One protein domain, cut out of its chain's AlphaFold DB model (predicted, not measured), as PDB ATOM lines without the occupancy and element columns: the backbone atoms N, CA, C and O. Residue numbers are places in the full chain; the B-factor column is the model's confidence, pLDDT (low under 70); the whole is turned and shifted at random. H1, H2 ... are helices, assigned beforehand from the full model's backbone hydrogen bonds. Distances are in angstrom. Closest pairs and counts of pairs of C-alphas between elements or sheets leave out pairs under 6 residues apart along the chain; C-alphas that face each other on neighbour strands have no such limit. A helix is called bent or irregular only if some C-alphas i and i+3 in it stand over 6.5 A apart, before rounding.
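AT A GLANCE: This is residues 3 to 88 and 127 to 175 of the 296 residues of the protein "V-type H+-transporting ATPase 54 kD subunit" of Strigomonas culicis (UniProt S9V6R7). Three helical hairpins stand one next to the other, each a short helix followed by a longer one: H1 with H2, H4 with H5, and H7 with H8. The long helices H2, H5 and H8 run broadly the same way with H5 in the middle, the short ones H1, H4 and H7 run back against them with H4 in the middle, and two more short helices, H3 and H6, lie crosswise towards one end. The printed part has 135 residues with eight named helices, H1 to H8 in order, and no named strand; the class is all helix. It is compact, with a radius of gyration of the C-alphas of 14.6 A, and only just elongated, spanning 51 by 33 by 22 A.

HOW THE PARTS SIT: H1, residues 3 to 10, and H2, residues 17 to 34, form a hairpin at a steep tilt of 44 degrees, closest at the C-alphas of Leu 9 and Ile 24, 5.4 A apart. H3, residues 38 to 46, touches residues 31 to 34 of H2 alone, with the C-alphas of Leu 34 and Gly 40 closest at 4.8 A. H4, residues 49 to 59, touches H1 the same way at a shallow tilt of 16 degrees, with the C-alphas of Pro 6 and Gln 52 closest at 6.1 A. H5, residues 63 to 88, forms a hairpin with H4 at a shallow tilt of 33 degrees, only just short of steep, with the C-alphas of Leu 53 and Ala 69 closest at 5.8 A. With residues 64 to 75 alone H5 touches H2, the same way at 17 degrees, a shallow tilt, with the C-alphas of Trp 32 and Ala 72 closest at 4.5 A. H6, residues 129 to 135, touches H5 at a steep tilt of 62 degrees, with the C-alphas of Val 77 and Val 130 closest at 6.1 A. H7, residues 138 to 146, and H8, residues 153 to 173, form a hairpin at a shallow tilt of 31 degrees, with the C-alphas of Leu 142 and Val 159 closest at 5.8 A. H8 touches H5 the same way at a steep tilt of 38 degrees, with the C-alphas of Arg 67 and Ile 155 closest at 5.6 A; H2 and H8 are apart. Every O i to N i+4 pair is within hydrogen-bond range in H2, H3, H4, H5, H6 and H7, against 3 of 4 in H1 and 16 of 17 in H8.

IN THESE COORDINATES: H1 begins at C-alpha 3, (161.148, 262.548, 215.178), and is irregular, with C-alphas 3 and 6 7.0 A apart. From first to last C-alpha H2 measures 25.8 A, H5 37.3 A and H8 30.3 A; H8 ends at C-alpha 173, (168.838, 260.586, 243.620).

THE WHOLE: The C-alphas of Asn 15 and Leu 88 are the two farthest apart, at 51.8 A. Residues 89 to 126 are not printed, and C-alphas 88 and 127 are 13.9 A apart across this cut. Of the links that are printed whole, none is long. Residues 13 and 15 have pLDDT under 70.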
ATOM      1  N   GLN A   3     162.468 262.113 214.695       79.81
ATOM      2  CA  GLN A   3     161.148 262.548 215.178       79.81
ATOM      3  C   GLN A   3     160.022 261.507 215.021       79.81
ATOM      4  O   GLN A   3     158.990 261.619 215.679       79.81
ATOM      5  N   TYR A   4     160.193 260.514 214.142       82.94
ATOM      6  CA  TYR A   4     159.185 259.483 213.883       82.94
ATOM      7  C   TYR A   4     159.377 258.227 214.739       82.94
ATOM      8  O   TYR A   4     158.429 257.459 214.884       82.94
ATOM      9  N   ILE A   5     160.560 258.037 215.344       82.25
ATOM     10  CA  ILE A   5     160.896 256.843 216.138       82.25
ATOM     11  C   ILE A   5     159.865 256.592 217.256       82.25
ATOM     12  O   ILE A   5     159.347 255.479 217.321       82.25
ATOM     13  N   PRO A   6     159.468 257.587 218.081       79.25
ATOM     14  CA  PRO A   6     158.474 257.367 219.135       79.25
ATOM     15  C   PRO A   6     157.143 256.789 218.636       79.25
ATOM     16  O   PRO A   6     156.607 255.850 219.228       79.25
ATOM     17  N   ARG A   7     156.640 257.326 217.517       81.56
ATOM     18  CA  ARG A   7     155.374 256.895 216.911       81.56
ATOM     19  C   ARG A   7     155.488 255.484 216.348       81.56
ATOM     20  O   ARG A   7     154.587 254.675 216.540       81.56
ATOM     21  N   LEU A   8     156.615 255.167 215.713       82.75
ATOM     22  CA  LEU A   8     156.868 253.831 215.171       82.75
ATOM     23  C   LEU A   8     156.999 252.753 216.263       82.75
ATOM     24  O   LEU A   8     156.731 251.584 216.013       82.75
ATOM     25  N   LEU A   9     157.369 253.124 217.490       79.69
ATOM     26  CA  LEU A   9     157.440 252.169 218.600       79.69
ATOM     27  C   LEU A   9     156.093 251.911 219.282       79.69
ATOM     28  O   LEU A   9     155.910 250.839 219.858       79.69
ATOM     29  N   THR A  10     155.172 252.880 219.273       78.25
ATOM     30  CA  THR A  10     154.011 252.846 220.185       78.25
ATOM     31  C   THR A  10     152.645 253.078 219.550       78.25
ATOM     32  O   THR A  10     151.655 252.633 220.133       78.25
ATOM     33  N   ASP A  11     152.583 253.670 218.354       76.62
ATOM     34  CA  ASP A  11     151.333 254.121 217.726       76.62
ATOM     35  C   ASP A  11     150.990 253.351 216.432       76.62
ATOM     36  O   ASP A  11     150.113 253.759 215.670       76.62
ATOM     37  N   ILE A  12     151.677 252.237 216.149       73.69
ATOM     38  CA  ILE A  12     151.445 251.452 214.928       73.69
ATOM     39  C   ILE A  12     150.210 250.560 215.075       73.69
ATOM     40  O   ILE A  12     150.135 249.719 215.970       73.69
ATOM     41  N   VAL A  13     149.282 250.691 214.123       65.19
ATOM     42  CA  VAL A  13     148.093 249.841 213.985       65.19
ATOM     43  C   VAL A  13     148.127 249.156 212.621       65.19
ATOM     44  O   VAL A  13     148.241 249.812 211.590       65.19
ATOM     45  N   SER A  14     148.046 247.827 212.609       70.38
ATOM     46  CA  SER A  14     147.989 247.009 211.393       70.38
ATOM     47  C   SER A  14     147.231 245.704 211.671       70.38
ATOM     48  O   SER A  14     147.176 245.248 212.813       70.38
ATOM     49  N   ASN A  15     146.660 245.097 210.628       69.56
ATOM     50  CA  ASN A  15     145.956 243.816 210.750       69.56
ATOM     51  C   ASN A  15     146.914 242.625 210.909       69.56
ATOM     52  O   ASN A  15     146.501 241.578 211.401       69.56
ATOM     53  N   ASP A  16     148.185 242.773 210.519       83.25
ATOM     54  CA  ASP A  16     149.199 241.734 210.680       83.25
ATOM     55  C   ASP A  16     150.104 242.024 211.884       83.25
ATOM     56  O   ASP A  16     150.985 242.890 211.861       83.25
ATOM     57  N   SER A  17     149.897 241.250 212.947       80.44
ATOM     58  CA  SER A  17     150.700 241.333 214.166       80.44
ATOM     59  C   SER A  17     152.181 241.003 213.940       80.44
ATOM     60  O   SER A  17     153.035 241.580 214.618       80.44
ATOM     61  N   ALA A  18     152.513 240.126 212.985       84.81
ATOM     62  CA  ALA A  18     153.893 239.734 212.716       84.81
ATOM     63  C   ALA A  18     154.676 240.887 212.076       84.81
ATOM     64  O   ALA A  18     155.767 241.217 212.547       84.81
ATOM     65  N   SER A  19     154.083 241.552 211.080       86.25
ATOM     66  CA  SER A  19     154.655 242.748 210.454       86.25
ATOM     67  C   SER A  19     154.850 243.898 211.448       86.25
ATOM     68  O   SER A  19     155.897 244.542 211.434       86.25
ATOM     69  N   ILE A  20     153.903 244.126 212.371       87.12
ATOM     70  CA  ILE A  20     154.058 245.154 213.423       87.12
ATOM     71  C   ILE A  20     155.246 244.830 214.325       87.12
ATOM     72  O   ILE A  20     156.080 245.691 214.589       87.12
ATOM     73  N   ILE A  21     155.340 243.584 214.797       88.19
ATOM     74  CA  ILE A  21     156.446 243.147 215.656       88.19
ATOM     75  C   ILE A  21     157.786 243.324 214.941       88.19
ATOM     76  O   ILE A  21     158.765 243.723 215.572       88.19
ATOM     77  N   GLN A  22     157.840 243.018 213.645       90.88
ATOM     78  CA  GLN A  22     159.049 243.181 212.851       90.88
ATOM     79  C   GLN A  22     159.444 244.657 212.712       90.88
ATOM     80  O   GLN A  22     160.596 244.996 212.965       90.88
ATOM     81  N   LEU A  23     158.489 245.541 212.425       90.75
ATOM     82  CA  LEU A  23     158.734 246.978 212.327       90.75
ATOM     83  C   LEU A  23     159.162 247.600 213.666       90.75
ATOM     84  O   LEU A  23     160.084 248.418 213.707       90.75
ATOM     85  N   ILE A  24     158.545 247.179 214.777       92.06
ATOM     86  CA  ILE A  24     158.975 247.574 216.127       92.06
ATOM     87  C   ILE A  24     160.418 247.123 216.356       92.06
ATOM     88  O   ILE A  24     161.239 247.919 216.799       92.06
ATOM     89  N   TYR A  25     160.744 245.871 216.031       94.62
ATOM     90  CA  TYR A  25     162.099 245.344 216.180       94.62
ATOM     91  C   TYR A  25     163.130 246.143 215.369       94.62
ATOM     92  O   TYR A  25     164.165 246.518 215.910       94.62
ATOM     93  N   GLU A  26     162.847 246.459 214.106       94.06
ATOM     94  CA  GLU A  26     163.743 247.250 213.250       94.06
ATOM     95  C   GLU A  26     163.915 248.684 213.766       94.06
ATOM     96  O   GLU A  26     165.025 249.215 213.799       94.06
ATOM     97  N   THR A  27     162.837 249.291 214.263       94.25
ATOM     98  CA  THR A  27     162.883 250.623 214.882       94.25
ATOM     99  C   THR A  27     163.700 250.613 216.180       94.25
ATOM    100  O   THR A  27     164.485 251.531 216.436       94.25
ATOM    101  N   LEU A  28     163.559 249.565 216.998       96.31
ATOM    102  CA  LEU A  28     164.376 249.357 218.195       96.31
ATOM    103  C   LEU A  28     165.843 249.141 217.833       96.31
ATOM    104  O   LEU A  28     166.708 249.688 218.506       96.31
ATOM    105  N   LEU A  29     166.127 248.400 216.761       96.25
ATOM    106  CA  LEU A  29     167.490 248.170 216.296       96.25
ATOM    107  C   LEU A  29     168.159 249.486 215.890       96.25
ATOM    108  O   LEU A  29     169.278 249.751 216.315       96.25
ATOM    109  N   LEU A  30     167.460 250.350 215.149       95.75
ATOM    110  CA  LEU A  30     167.955 251.693 214.824       95.75
ATOM    111  C   LEU A  30     168.182 252.543 216.079       95.75
ATOM    112  O   LEU A  30     169.187 253.238 216.182       95.75
ATOM    113  N   THR A  31     167.266 252.465 217.046       95.75
ATOM    114  CA  THR A  31     167.395 253.167 218.333       95.75
ATOM    115  C   THR A  31     168.625 252.689 219.105       95.75
ATOM    116  O   THR A  31     169.386 253.503 219.621       95.75
ATOM    117  N   TRP A  32     168.853 251.377 219.148       97.62
ATOM    118  CA  TRP A  32     170.022 250.777 219.777       97.62
ATOM    119  C   TRP A  32     171.318 251.172 219.066       97.62
ATOM    120  O   TRP A  32     172.256 251.598 219.731       97.62
ATOM    121  N   LEU A  33     171.366 251.141 217.732       96.62
ATOM    122  CA  LEU A  33     172.539 251.583 216.970       96.62
ATOM    123  C   LEU A  33     172.867 253.061 217.224       96.62
ATOM    124  O   LEU A  33     174.019 253.400 217.469       96.62
ATOM    125  N   LEU A  34     171.855 253.934 217.250       95.31
ATOM    126  CA  LEU A  34     172.040 255.348 217.587       95.31
ATOM    127  C   LEU A  34     172.527 255.560 219.027       95.31
ATOM    128  O   LEU A  34     173.194 256.552 219.294       95.31
ATOM    129  N   SER A  35     172.217 254.647 219.953       95.50
ATOM    130  CA  SER A  35     172.644 254.762 221.354       95.50
ATOM    131  C   SER A  35     174.141 254.515 221.583       95.50
ATOM    132  O   SER A  35     174.617 254.773 222.682       95.50
ATOM    133  N   PHE A  36     174.889 254.039 220.580       94.25
ATOM    134  CA  PHE A  36     176.353 253.937 220.668       94.25
ATOM    135  C   PHE A  36     177.062 255.279 220.460       94.25
ATOM    136  O   PHE A  36     178.202 255.434 220.885       94.25
ATOM    137  N   GLU A  37     176.387 256.252 219.847       92.12
ATOM    138  CA  GLU A  37     176.932 257.575 219.553       92.12
ATOM    139  C   GLU A  37     176.353 258.612 220.523       92.12
ATOM    140  O   GLU A  37     175.131 258.718 220.668       92.12
ATOM    141  N   TYR A  38     177.191 259.444 221.151       92.06
ATOM    142  CA  TYR A  38     176.717 260.433 222.134       92.06
ATOM    143  C   TYR A  38     175.738 261.450 221.537       92.06
ATOM    144  O   TYR A  38     174.711 261.747 222.144       92.06
ATOM    145  N   GLU A  39     175.997 261.946 220.323       90.62
ATOM    146  CA  GLU A  39     175.048 262.823 219.621       90.62
ATOM    147  C   GLU A  39     173.752 262.066 219.278       90.62
ATOM    148  O   GLU A  39     172.666 262.638 219.351       90.62
ATOM    149  N   GLY A  40     173.832 260.761 218.996       92.38
ATOM    150  CA  GLY A  40     172.662 259.900 218.831       92.38
ATOM    151  C   GLY A  40     171.811 259.842 220.101       92.38
ATOM    152  O   GLY A  40     170.608 260.104 220.037       92.38
ATOM    153  N   ILE A  41     172.426 259.615 221.268       93.69
ATOM    154  CA  ILE A  41     171.745 259.664 222.574       93.69
ATOM    155  C   ILE A  41     171.071 261.023 222.784       93.69
ATOM    156  O   ILE A  41     169.884 261.062 223.118       93.69
ATOM    157  N   VAL A  42     171.780 262.132 222.534       90.69
ATOM    158  CA  VAL A  42     171.211 263.483 222.676       90.69
ATOM    159  C   VAL A  42     169.926 263.621 221.867       90.69
ATOM    160  O   VAL A  42     168.908 264.104 222.365       90.69
ATOM    161  N   GLN A  43     169.939 263.163 220.621       90.69
ATOM    162  CA  GLN A  43     168.796 263.280 219.726       90.69
ATOM    163  C   GLN A  43     167.646 262.336 220.106       90.69
ATOM    164  O   GLN A  43     166.477 262.720 220.027       90.69
ATOM    165  N   LEU A  44     167.949 261.129 220.577       92.31
ATOM    166  CA  LEU A  44     166.939 260.191 221.060       92.31
ATOM    167  C   LEU A  44     166.213 260.734 222.304       92.31
ATOM    168  O   LEU A  44     164.978 260.748 222.354       92.31
ATOM    169  N   VAL A  45     166.952 261.257 223.282       90.00
ATOM    170  CA  VAL A  45     166.386 261.870 224.498       90.00
ATOM    171  C   VAL A  45     165.596 263.131 224.148       90.00
ATOM    172  O   VAL A  45     164.487 263.338 224.647       90.00
ATOM    173  N   ARG A  46     166.076 263.922 223.175       87.19
ATOM    174  CA  ARG A  46     165.319 265.054 222.618       87.19
ATOM    175  C   ARG A  46     163.934 264.643 222.098       87.19
ATOM    176  O   ARG A  46     162.988 265.435 222.153       87.19
ATOM    177  N   HIS A  47     163.773 263.408 221.649       89.12
ATOM    178  CA  HIS A  47     162.497 262.867 221.194       89.12
ATOM    179  C   HIS A  47     161.799 261.960 222.224       89.12
ATOM    180  O   HIS A  47     160.906 261.205 221.850       89.12
ATOM    181  N   ARG A  48     162.133 262.078 223.521       89.69
ATOM    182  CA  ARG A  48     161.479 261.357 224.634       89.69
ATOM    183  C   ARG A  48     161.514 259.834 224.451       89.69
ATOM    184  O   ARG A  48     160.502 259.163 224.652       89.69
ATOM    185  N   ILE A  49     162.663 259.287 224.046       94.62
ATOM    186  CA  ILE A  49     162.796 257.853 223.751       94.62
ATOM    187  C   ILE A  49     162.618 256.955 224.984       94.62
ATOM    188  O   ILE A  49     162.024 255.888 224.860       94.62
ATOM    189  N   ILE A  50     163.084 257.380 226.167       95.50
ATOM    190  CA  ILE A  50     163.089 256.563 227.392       95.50
ATOM    191  C   ILE A  50     161.657 256.144 227.775       95.50
ATOM    192  O   ILE A  50     161.411 254.940 227.904       95.50
ATOM    193  N   PRO A  51     160.670 257.063 227.827       94.19
ATOM    194  CA  PRO A  51     159.262 256.693 227.980       94.19
ATOM    195  C   PRO A  51     158.731 255.713 226.919       94.19
ATOM    196  O   PRO A  51     157.835 254.921 227.210       94.19
ATOM    197  N   GLN A  52     159.238 255.745 225.683       94.81
ATOM    198  CA  GLN A  52     158.776 254.827 224.629       94.81
ATOM    199  C   GLN A  52     159.383 253.437 224.779       94.81
ATOM    200  O   GLN A  52     158.661 252.450 224.657       94.81
ATOM    201  N   LEU A  53     160.675 253.347 225.109       97.25
ATOM    202  CA  LEU A  53     161.326 252.078 225.441       97.25
ATOM    203  C   LEU A  53     160.650 251.431 226.655       97.25
ATOM    204  O   LEU A  53     160.371 250.234 226.636       97.25
ATOM    205  N   HIS A  54     160.270 252.231 227.655       97.00
ATOM    206  CA  HIS A  54     159.472 251.764 228.789       97.00
ATOM    207  C   HIS A  54     158.152 251.120 228.354       97.00
ATOM    208  O   HIS A  54     157.847 249.990 228.735       97.00
ATOM    209  N   ARG A  55     157.383 251.808 227.501       94.69
ATOM    210  CA  ARG A  55     156.110 251.294 226.969       94.69
ATOM    211  C   ARG A  55     156.300 250.021 226.153       94.69
ATOM    212  O   ARG A  55     155.460 249.126 226.240       94.69
ATOM    213  N   VAL A  56     157.382 249.922 225.379       95.00
ATOM    214  CA  VAL A  56     157.731 248.699 224.645       95.00
ATOM    215  C   VAL A  56     157.935 247.543 225.622       95.00
ATOM    216  O   VAL A  56     157.307 246.504 225.441       95.00
ATOM    217  N   LEU A  57     158.717 247.730 226.691       96.50
ATOM    218  CA  LEU A  57     158.942 246.695 227.710       96.50
ATOM    219  C   LEU A  57     157.654 246.268 228.432       96.50
ATOM    220  O   LEU A  57     157.516 245.106 228.812       96.50
ATOM    221  N   GLN A  58     156.694 247.182 228.594       94.62
ATOM    222  CA  GLN A  58     155.397 246.884 229.206       94.62
ATOM    223  C   GLN A  58     154.435 246.134 228.274       94.62
ATOM    224  O   GLN A  58     153.634 245.325 228.742       94.62
ATOM    225  N   ARG A  59     154.458 246.427 226.968       91.25
ATOM    226  CA  ARG A  59     153.427 245.973 226.016       91.25
ATOM    227  C   ARG A  59     153.885 244.839 225.107       91.25
ATOM    228  O   ARG A  59     153.080 243.989 224.732       91.25
ATOM    229  N   VAL A  60     155.160 244.820 224.725       90.19
ATOM    230  CA  VAL A  60     155.701 243.874 223.747       90.19
ATOM    231  C   VAL A  60     156.305 242.680 224.473       90.19
ATOM    232  O   VAL A  60     157.245 242.806 225.249       90.19
ATOM    233  N   GLN A  61     155.782 241.487 224.195       90.19
ATOM    234  CA  GLN A  61     156.239 240.259 224.856       90.19
ATOM    235  C   GLN A  61     157.297 239.478 224.067       90.19
ATOM    236  O   GLN A  61     157.817 238.489 224.575       90.19
ATOM    237  N   LYS A  62     157.614 239.892 222.834       94.12
ATOM    238  CA  LYS A  62     158.581 239.194 221.978       94.12
ATOM    239  C   LYS A  62     160.007 239.442 222.458       94.12
ATOM    240  O   LYS A  62     160.456 240.584 222.462       94.12
ATOM    241  N   GLU A  63     160.711 238.362 222.788       96.25
ATOM    242  CA  GLU A  63     162.046 238.385 223.405       96.25
ATOM    243  C   GLU A  63     163.046 239.242 222.627       96.25
ATOM    244  O   GLU A  63     163.680 240.113 223.211       96.25
ATOM    245  N   LYS A  64     163.081 239.122 221.292       95.69
ATOM    246  CA  LYS A  64     163.949 239.955 220.445       95.69
ATOM    247  C   LYS A  64     163.741 241.464 220.642       95.69
ATOM    248  O   LYS A  64     164.704 242.219 220.623       95.69
ATOM    249  N   CYS A  65     162.501 241.915 220.841       96.50
ATOM    250  CA  CYS A  65     162.201 243.329 221.066       96.50
ATOM    251  C   CYS A  65     162.569 243.742 222.493       96.50
ATOM    252  O   CYS A  65     163.135 244.813 222.691       96.50
ATOM    253  N   VAL A  66     162.281 242.878 223.473       97.19
ATOM    254  CA  VAL A  66     162.649 243.100 224.879       97.19
ATOM    255  C   VAL A  66     164.166 243.242 225.008       97.19
ATOM    256  O   VAL A  66     164.624 244.240 225.558       97.19
ATOM    257  N   ARG A  67     164.945 242.322 224.421       97.94
ATOM    258  CA  ARG A  67     166.412 242.366 224.440       97.94
ATOM    259  C   ARG A  67     166.951 243.666 223.852       97.94
ATOM    260  O   ARG A  67     167.732 244.345 224.505       97.94
ATOM    261  N   VAL A  68     166.514 244.059 222.653       97.94
ATOM    262  CA  VAL A  68     167.026 245.282 222.004       97.94
ATOM    263  C   VAL A  68     166.631 246.550 222.766       97.94
ATOM    264  O   VAL A  68     167.451 247.458 222.891       97.94
ATOM    265  N   ALA A  69     165.425 246.608 223.336       98.12
ATOM    266  CA  ALA A  69     165.025 247.728 224.185       98.12
ATOM    267  C   ALA A  69     165.893 247.829 225.454       98.12
ATOM    268  O   ALA A  69     166.339 248.923 225.793       98.12
ATOM    269  N   LEU A  70     166.178 246.700 226.116       98.44
ATOM    270  CA  LEU A  70     167.061 246.656 227.287       98.44
ATOM    271  C   LEU A  70     168.497 247.058 226.938       98.44
ATOM    272  O   LEU A  70     169.081 247.865 227.653       98.44
ATOM    273  N   MET A  71     169.047 246.574 225.820       98.31
ATOM    274  CA  MET A  71     170.394 246.953 225.371       98.31
ATOM    275  C   MET A  71     170.504 248.456 225.069       98.31
ATOM    276  O   MET A  71     171.509 249.077 225.401       98.31
ATOM    277  N   ALA A  72     169.473 249.061 224.466       98.25
ATOM    278  CA  ALA A  72     169.452 250.503 224.217       98.25
ATOM    279  C   ALA A  72     169.417 251.319 225.521       98.25
ATOM    280  O   ALA A  72     170.129 252.316 225.636       98.25
ATOM    281  N   LEU A  73     168.625 250.888 226.510       98.38
ATOM    282  CA  LEU A  73     168.603 251.508 227.841       98.38
ATOM    283  C   LEU A  73     169.953 251.341 228.552       98.38
ATOM    284  O   LEU A  73     170.468 252.303 229.113       98.38
ATOM    285  N   TRP A  74     170.559 250.156 228.479       98.19
ATOM    286  CA  TRP A  74     171.867 249.892 229.076       98.19
ATOM    287  C   TRP A  74     172.965 250.793 228.497       98.19
ATOM    288  O   TRP A  74     173.714 251.404 229.254       98.19
ATOM    289  N   ASN A  75     173.004 250.973 227.174       97.25
ATOM    290  CA  ASN A  75     173.944 251.897 226.531       97.25
ATOM    291  C   ASN A  75     173.797 253.341 227.042       97.25
ATOM    292  O   ASN A  75     174.798 254.028 227.237       97.25
ATOM    293  N   MET A  76     172.567 253.802 227.296       96.56
ATOM    294  CA  MET A  76     172.317 255.133 227.866       96.56
ATOM    295  C   MET A  76     172.836 255.250 229.306       96.56
ATOM    296  O   MET A  76     173.494 256.236 229.629       96.56
ATOM    297  N   VAL A  77     172.600 254.239 230.150       95.38
ATOM    298  CA  VAL A  77     173.143 254.195 231.523       95.38
ATOM    299  C   VAL A  77     174.670 254.222 231.507       95.38
ATOM    300  O   VAL A  77     175.299 254.976 232.248       95.38
ATOM    301  N   GLU A  78     175.276 253.440 230.619       93.94
ATOM    302  CA  GLU A  78     176.725 253.358 230.479       93.94
ATOM    303  C   GLU A  78     177.335 254.680 229.979       93.94
ATOM    304  O   GLU A  78     178.400 255.093 230.444       93.94
ATOM    305  N   ALA A  79     176.647 255.383 229.077       92.69
ATOM    306  CA  ALA A  79     177.057 256.700 228.598       92.69
ATOM    307  C   ALA A  79     177.030 257.762 229.710       92.69
ATOM    308  O   ALA A  79     177.986 258.529 229.846       92.69
ATOM    309  N   GLU A  80     175.978 257.789 230.535       90.62
ATOM    310  CA  GLU A  80     175.905 258.674 231.706       90.62
ATOM    311  C   GLU A  80     177.009 258.353 232.718       90.62
ATOM    312  O   GLU A  80     177.725 259.258 233.150       90.62
ATOM    313  N   ARG A  81     177.230 257.068 233.025       88.88
ATOM    314  CA  ARG A  81     178.299 256.624 233.931       88.88
ATOM    315  C   ARG A  81     179.674 257.118 233.480       88.88
ATOM    316  O   ARG A  81     180.411 257.701 234.277       88.88
ATOM    317  N   LYS A  82     180.003 256.931 232.198       88.31
ATOM    318  CA  LYS A  82     181.270 257.394 231.607       88.31
ATOM    319  C   LYS A  82     181.403 258.914 231.668       88.31
ATOM    320  O   LYS A  82     182.476 259.418 231.993       88.31
ATOM    321  N   TYR A  83     180.320 259.646 231.400       87.75
ATOM    322  CA  TYR A  83     180.323 261.105 231.487       87.75
ATOM    323  C   TYR A  83     180.622 261.573 232.914       87.75
ATOM    324  O   TYR A  83     181.505 262.407 233.116       87.75
ATOM    325  N   VAL A  84     179.922 261.020 233.909       83.44
ATOM    326  CA  VAL A  84     180.110 261.372 235.323       83.44
ATOM    327  C   VAL A  84     181.538 261.065 235.774       83.44
ATOM    328  O   VAL A  84     182.180 261.912 236.395       83.44
ATOM    329  N   GLN A  85     182.079 259.902 235.403       82.88
ATOM    330  CA  GLN A  85     183.461 259.533 235.717       82.88
ATOM    331  C   GLN A  85     184.478 260.512 235.106       82.88
ATOM    332  O   GLN A  85     185.394 260.948 235.802       82.88
ATOM    333  N   HIS A  86     184.290 260.911 233.843       81.12
ATOM    334  CA  HIS A  86     185.153 261.891 233.177       81.12
ATOM    335  C   HIS A  86     185.096 263.274 233.849       81.12
ATOM    336  O   HIS A  86     186.123 263.932 234.001       81.12
ATOM    337  N   GLN A  87     183.920 263.711 234.311       78.38
ATOM    338  CA  GLN A  87     183.779 264.977 235.041       78.38
ATOM    339  C   GLN A  87     184.450 264.947 236.423       78.38
ATOM    340  O   GLN A  87     185.005 265.953 236.863       78.38
ATOM    341  N   LEU A  88     184.399 263.806 237.118       76.25
ATOM    342  CA  LEU A  88     185.007 263.646 238.442       76.25
ATOM    343  C   LEU A  88     186.530 263.506 238.383       76.25
ATOM    344  O   LEU A  88     187.212 263.898 239.330       76.25
ATOM    345  N   PRO A 127     174.185 264.412 232.021       81.00
ATOM    346  CA  PRO A 127     172.918 263.883 231.531       81.00
ATOM    347  C   PRO A 127     172.176 263.154 232.664       81.00
ATOM    348  O   PRO A 127     172.811 262.476 233.460       81.00
ATOM    349  N   SER A 128     170.849 263.289 232.734       84.81
ATOM    350  CA  SER A 128     169.991 262.714 233.787       84.81
ATOM    351  C   SER A 128     169.183 261.500 233.291       84.81
ATOM    352  O   SER A 128     167.990 261.362 233.566       84.81
ATOM    353  N   LEU A 129     169.812 260.609 232.520       91.62
ATOM    354  CA  LEU A 129     169.143 259.496 231.830       91.62
ATOM    355  C   LEU A 129     168.630 258.457 232.828       91.62
ATOM    356  O   LEU A 129     167.490 258.005 232.728       91.62
ATOM    357  N   VAL A 130     169.454 258.108 233.814       91.50
ATOM    358  CA  VAL A 130     169.103 257.207 234.913       91.50
ATOM    359  C   VAL A 130     167.952 257.793 235.724       91.50
ATOM    360  O   VAL A 130     166.980 257.086 235.998       91.50
ATOM    361  N   ALA A 131     168.009 259.087 236.048       86.44
ATOM    362  CA  ALA A 131     166.923 259.767 236.747       86.44
ATOM    363  C   ALA A 131     165.616 259.730 235.935       86.44
ATOM    364  O   ALA A 131     164.573 259.386 236.487       86.44
ATOM    365  N   GLU A 132     165.663 259.977 234.619       88.50
ATOM    366  CA  GLU A 132     164.487 259.862 233.746       88.50
ATOM    367  C   GLU A 132     163.921 258.430 233.746       88.50
ATOM    368  O   GLU A 132     162.708 258.249 233.880       88.50
ATOM    369  N   MET A 133     164.774 257.400 233.661       94.19
ATOM    370  CA  MET A 133     164.346 255.995 233.740       94.19
ATOM    371  C   MET A 133     163.664 255.676 235.075       94.19
ATOM    372  O   MET A 133     162.629 255.002 235.111       94.19
ATOM    373  N   VAL A 134     164.217 256.166 236.181       90.38
ATOM    374  CA  VAL A 134     163.606 256.013 237.500       90.38
ATOM    375  C   VAL A 134     162.240 256.703 237.542       90.38
ATOM    376  O   VAL A 134     161.252 256.063 237.914       90.38
ATOM    377  N   SER A 135     162.154 257.956 237.088       86.06
ATOM    378  CA  SER A 135     160.930 258.763 237.106       86.06
ATOM    379  C   SER A 135     159.793 258.165 236.273       86.06
ATOM    380  O   SER A 135     158.632 258.250 236.673       86.06
ATOM    381  N   VAL A 136     160.084 257.498 235.148       91.06
ATOM    382  CA  VAL A 136     159.038 256.801 234.367       91.06
ATOM    383  C   VAL A 136     158.573 255.488 235.014       91.06
ATOM    384  O   VAL A 136     157.605 254.883 234.556       91.06
ATOM    385  N   GLY A 137     159.217 255.031 236.092       91.00
ATOM    386  CA  GLY A 137     158.864 253.797 236.797       91.00
ATOM    387  C   GLY A 137     159.494 252.537 236.192       91.00
ATOM    388  O   GLY A 137     158.904 251.450 236.270       91.00
ATOM    389  N   MET A 138     160.682 252.662 235.587       95.94
ATOM    390  CA  MET A 138     161.388 251.557 234.927       95.94
ATOM    391  C   MET A 138     161.679 250.400 235.890       95.94
ATOM    392  O   MET A 138     161.390 249.254 235.553       95.94
ATOM    393  N   ILE A 139     162.127 250.691 237.119       94.81
ATOM    394  CA  ILE A 139     162.445 249.692 238.164       94.81
ATOM    395  C   ILE A 139     161.279 248.723 238.392       94.81
ATOM    396  O   ILE A 139     161.459 247.507 238.431       94.81
ATOM    397  N   LYS A 140     160.045 249.233 238.479       94.69
ATOM    398  CA  LYS A 140     158.854 248.386 238.647       94.69
ATOM    399  C   LYS A 140     158.673 247.422 237.473       94.69
ATOM    400  O   LYS A 140     158.244 246.289 237.669       94.69
ATOM    401  N   THR A 141     158.979 247.874 236.259       97.38
ATOM    402  CA  THR A 141     158.848 247.062 235.041       97.38
ATOM    403  C   THR A 141     159.963 246.025 234.958       97.38
ATOM    404  O   THR A 141     159.675 244.866 234.682       97.38
ATOM    405  N   LEU A 142     161.203 246.385 235.298       97.81
ATOM    406  CA  LEU A 142     162.326 245.443 235.376       97.81
ATOM    407  C   LEU A 142     162.063 244.333 236.401       97.81
ATOM    408  O   LEU A 142     162.167 243.158 236.065       97.81
ATOM    409  N   ASN A 143     161.571 244.684 237.592       96.94
ATOM    410  CA  ASN A 143     161.151 243.717 238.611       96.94
ATOM    411  C   ASN A 143     160.042 242.762 238.129       96.94
ATOM    412  O   ASN A 143     159.974 241.605 238.547       96.94
ATOM    413  N   GLN A 144     159.141 243.227 237.257       96.31
ATOM    414  CA  GLN A 144     158.134 242.364 236.631       96.31
ATOM    415  C   GLN A 144     158.755 241.447 235.573       96.31
ATOM    416  O   GLN A 144     158.379 240.277 235.499       96.31
ATOM    417  N   LEU A 145     159.699 241.955 234.772       96.19
ATOM    418  CA  LEU A 145     160.416 241.163 233.773       96.19
ATOM    419  C   LEU A 145     161.264 240.070 234.426       96.19
ATOM    420  O   LEU A 145     161.206 238.937 233.969       96.19
ATOM    421  N   GLN A 146     161.945 240.358 235.536       95.81
ATOM    422  CA  GLN A 146     162.784 239.396 236.260       95.81
ATOM    423  C   GLN A 146     162.017 238.150 236.736       95.81
ATOM    424  O   GLN A 146     162.587 237.076 236.889       95.81
ATOM    425  N   ARG A 147     160.699 238.266 236.958       94.88
ATOM    426  CA  ARG A 147     159.836 237.141 237.367       94.88
ATOM    427  C   ARG A 147     159.377 236.268 236.197       94.88
ATOM    428  O   ARG A 147     158.748 235.233 236.419       94.88
ATOM    429  N   ARG A 148     159.607 236.697 234.954       94.06
ATOM    430  CA  ARG A 148     159.220 235.960 233.745       94.06
ATOM    431  C   ARG A 148     160.312 234.961 233.372       94.06
ATOM    432  O   ARG A 148     161.485 235.178 233.639       94.06
ATOM    433  N   LYS A 149     159.909 233.875 232.713       92.94
ATOM    434  CA  LYS A 149     160.840 232.939 232.072       92.94
ATOM    435  C   LYS A 149     161.101 233.403 230.643       92.94
ATOM    436  O   LYS A 149     160.134 233.654 229.920       92.94
ATOM    437  N   PHE A 150     162.370 233.492 230.268       95.69
ATOM    438  CA  PHE A 150     162.822 233.789 228.911       95.69
ATOM    439  C   PHE A 150     163.596 232.591 228.364       95.69
ATOM    440  O   PHE A 150     164.182 231.841 229.140       95.69
ATOM    441  N   GLY A 151     163.551 232.385 227.048       95.31
ATOM    442  CA  GLY A 151     164.453 231.445 226.374       95.31
ATOM    443  C   GLY A 151     165.835 232.051 226.111       95.31
ATOM    444  O   GLY A 151     166.822 231.328 226.048       95.31
ATOM    445  N   ASP A 152     165.890 233.372 225.953       95.06
ATOM    446  CA  ASP A 152     167.109 234.167 225.824       95.06
ATOM    447  C   ASP A 152     167.652 234.561 227.215       95.06
ATOM    448  O   ASP A 152     167.117 235.458 227.875       95.06
ATOM    449  N   GLU A 153     168.702 233.868 227.668       92.19
ATOM    450  CA  GLU A 153     169.324 234.073 228.989       92.19
ATOM    451  C   GLU A 153     169.926 235.482 229.148       92.19
ATOM    452  O   GLU A 153     169.924 236.036 230.252       92.19
ATOM    453  N   ASP A 154     170.350 236.120 228.048       94.19
ATOM    454  CA  ASP A 154     170.926 237.471 228.077       94.19
ATOM    455  C   ASP A 154     169.898 238.512 228.549       94.19
ATOM    456  O   ASP A 154     170.262 239.552 229.097       94.19
ATOM    457  N   ILE A 155     168.597 238.246 228.375       97.62
ATOM    458  CA  ILE A 155     167.538 239.148 228.844       97.62
ATOM    459  C   ILE A 155     167.567 239.269 230.365       97.62
ATOM    460  O   ILE A 155     167.448 240.381 230.877       97.62
ATOM    461  N   LEU A 156     167.707 238.158 231.091       97.12
ATOM    462  CA  LEU A 156     167.706 238.193 232.555       97.12
ATOM    463  C   LEU A 156     168.951 238.903 233.089       97.12
ATOM    464  O   LEU A 156     168.819 239.714 234.004       97.12
ATOM    465  N   VAL A 157     170.106 238.684 232.456       97.44
ATOM    466  CA  VAL A 157     171.352 239.400 232.773       97.44
ATOM    467  C   VAL A 157     171.172 240.907 232.576       97.44
ATOM    468  O   VAL A 157     171.416 241.683 233.497       97.44
ATOM    469  N   LEU A 158     170.646 241.334 231.422       98.06
ATOM    470  CA  LEU A 158     170.382 242.750 231.142       98.06
ATOM    471  C   LEU A 158     169.369 243.366 232.119       98.06
ATOM    472  O   LEU A 158     169.525 244.521 232.517       98.06
ATOM    473  N   VAL A 159     168.320 242.626 232.495       98.00
ATOM    474  CA  VAL A 159     167.329 243.083 233.482       98.00
ATOM    475  C   VAL A 159     167.982 243.281 234.845       98.00
ATOM    476  O   VAL A 159     167.741 244.309 235.474       98.00
ATOM    477  N   GLU A 160     168.795 242.327 235.299       97.19
ATOM    478  CA  GLU A 160     169.481 242.401 236.588       97.19
ATOM    479  C   GLU A 160     170.484 243.556 236.626       97.19
ATOM    480  O   GLU A 160     170.456 244.364 237.557       97.19
ATOM    481  N   ASP A 161     171.316 243.683 235.594       97.12
ATOM    482  CA  ASP A 161     172.318 244.740 235.493       97.12
ATOM    483  C   ASP A 161     171.676 246.128 235.468       97.12
ATOM    484  O   ASP A 161     172.080 247.017 236.229       97.12
ATOM    485  N   LEU A 162     170.631 246.309 234.651       97.50
ATOM    486  CA  LEU A 162     169.911 247.574 234.576       97.50
ATOM    487  C   LEU A 162     169.187 247.875 235.892       97.50
ATOM    488  O   LEU A 162     169.259 249.002 236.374       97.50
ATOM    489  N   ASN A 163     168.528 246.889 236.509       96.50
ATOM    490  CA  ASN A 163     167.827 247.103 237.774       96.50
ATOM    491  C   ASN A 163     168.806 247.503 238.887       96.50
ATOM    492  O   ASN A 163     168.562 248.485 239.583       96.50
ATOM    493  N   ARG A 164     169.954 246.823 238.983       95.00
ATOM    494  CA  ARG A 164     171.025 247.158 239.931       95.00
ATOM    495  C   ARG A 164     171.542 248.582 239.724       95.00
ATOM    496  O   ARG A 164     171.683 249.320 240.694       95.00
ATOM    497  N   ALA A 165     171.790 248.986 238.477       93.56
ATOM    498  CA  ALA A 165     172.255 250.338 238.172       93.56
ATOM    499  C   ALA A 165     171.214 251.415 238.533       93.56
ATOM    500  O   ALA A 165     171.575 252.461 239.072       93.56
ATOM    501  N   LEU A 166     169.925 251.170 238.270       92.50
ATOM    502  CA  LEU A 166     168.861 252.111 238.631       92.50
ATOM    503  C   LEU A 166     168.641 252.181 240.150       92.50
ATOM    504  O   LEU A 166     168.438 253.270 240.675       92.50
ATOM    505  N   GLU A 167     168.705 251.055 240.866       90.06
ATOM    506  CA  GLU A 167     168.541 251.007 242.328       90.06
ATOM    507  C   GLU A 167     169.692 251.702 243.066       90.06
ATOM    508  O   GLU A 167     169.438 252.498 243.968       90.06
ATOM    509  N   GLN A 168     170.942 251.488 242.644       86.38
ATOM    510  CA  GLN A 168     172.105 252.176 243.225       86.38
ATOM    511  C   GLN A 168     172.003 253.698 243.075       86.38
ATOM    512  O   GLN A 168     172.262 254.445 244.016       86.38
ATOM    513  N   ASN A 169     171.589 254.169 241.898       80.75
ATOM    514  CA  ASN A 169     171.416 255.597 241.663       80.75
ATOM    515  C   ASN A 169     170.162 256.155 242.344       80.75
ATOM    516  O   ASN A 169     170.169 257.317 242.735       80.75
ATOM    517  N   MET A 170     169.109 255.355 242.540       78.88
ATOM    518  CA  MET A 170     167.911 255.775 243.271       78.88
ATOM    519  C   MET A 170     168.254 256.242 244.689       78.88
ATOM    520  O   MET A 170     167.699 257.241 245.134       78.88
ATOM    521  N   GLU A 171     169.166 255.574 245.401       74.38
ATOM    522  CA  GLU A 171     169.578 256.001 246.749       74.38
ATOM    523  C   GLU A 171     170.212 257.400 246.746       74.38
ATOM    524  O   GLU A 171     169.874 258.239 247.582       74.38
ATOM    525  N   VAL A 172     171.076 257.684 245.768       73.06
ATOM    526  CA  VAL A 172     171.715 259.001 245.608       73.06
ATOM    527  C   VAL A 172     170.688 260.055 245.194       73.06
ATOM    528  O   VAL A 172     170.574 261.100 245.839       73.06
ATOM    529  N   LEU A 173     169.896 259.739 244.165       73.69
ATOM    530  CA  LEU A 173     168.838 260.586 243.620       73.69
ATOM    531  C   LEU A 173     167.705 260.833 244.608       73.69
ATOM    532  O   LEU A 173     166.909 261.715 244.336       73.69
ATOM    533  N   THR A 174     167.606 260.070 245.703       78.88
ATOM    534  CA  THR A 174     166.637 260.271 246.793       78.88
ATOM    535  C   THR A 174     167.290 260.732 248.094       78.88
ATOM    536  O   THR A 174     166.689 260.643 249.164       78.88
ATOM    537  N   SER A 175     168.516 261.255 248.032       87.19
ATOM    538  CA  SER A 175     169.191 261.810 249.201       87.19
ATOM    539  C   SER A 175     168.742 263.246 249.496       87.19
ATOM    540  O   SER A 175     168.446 264.039 248.600       87.19
TER     541      SER A 175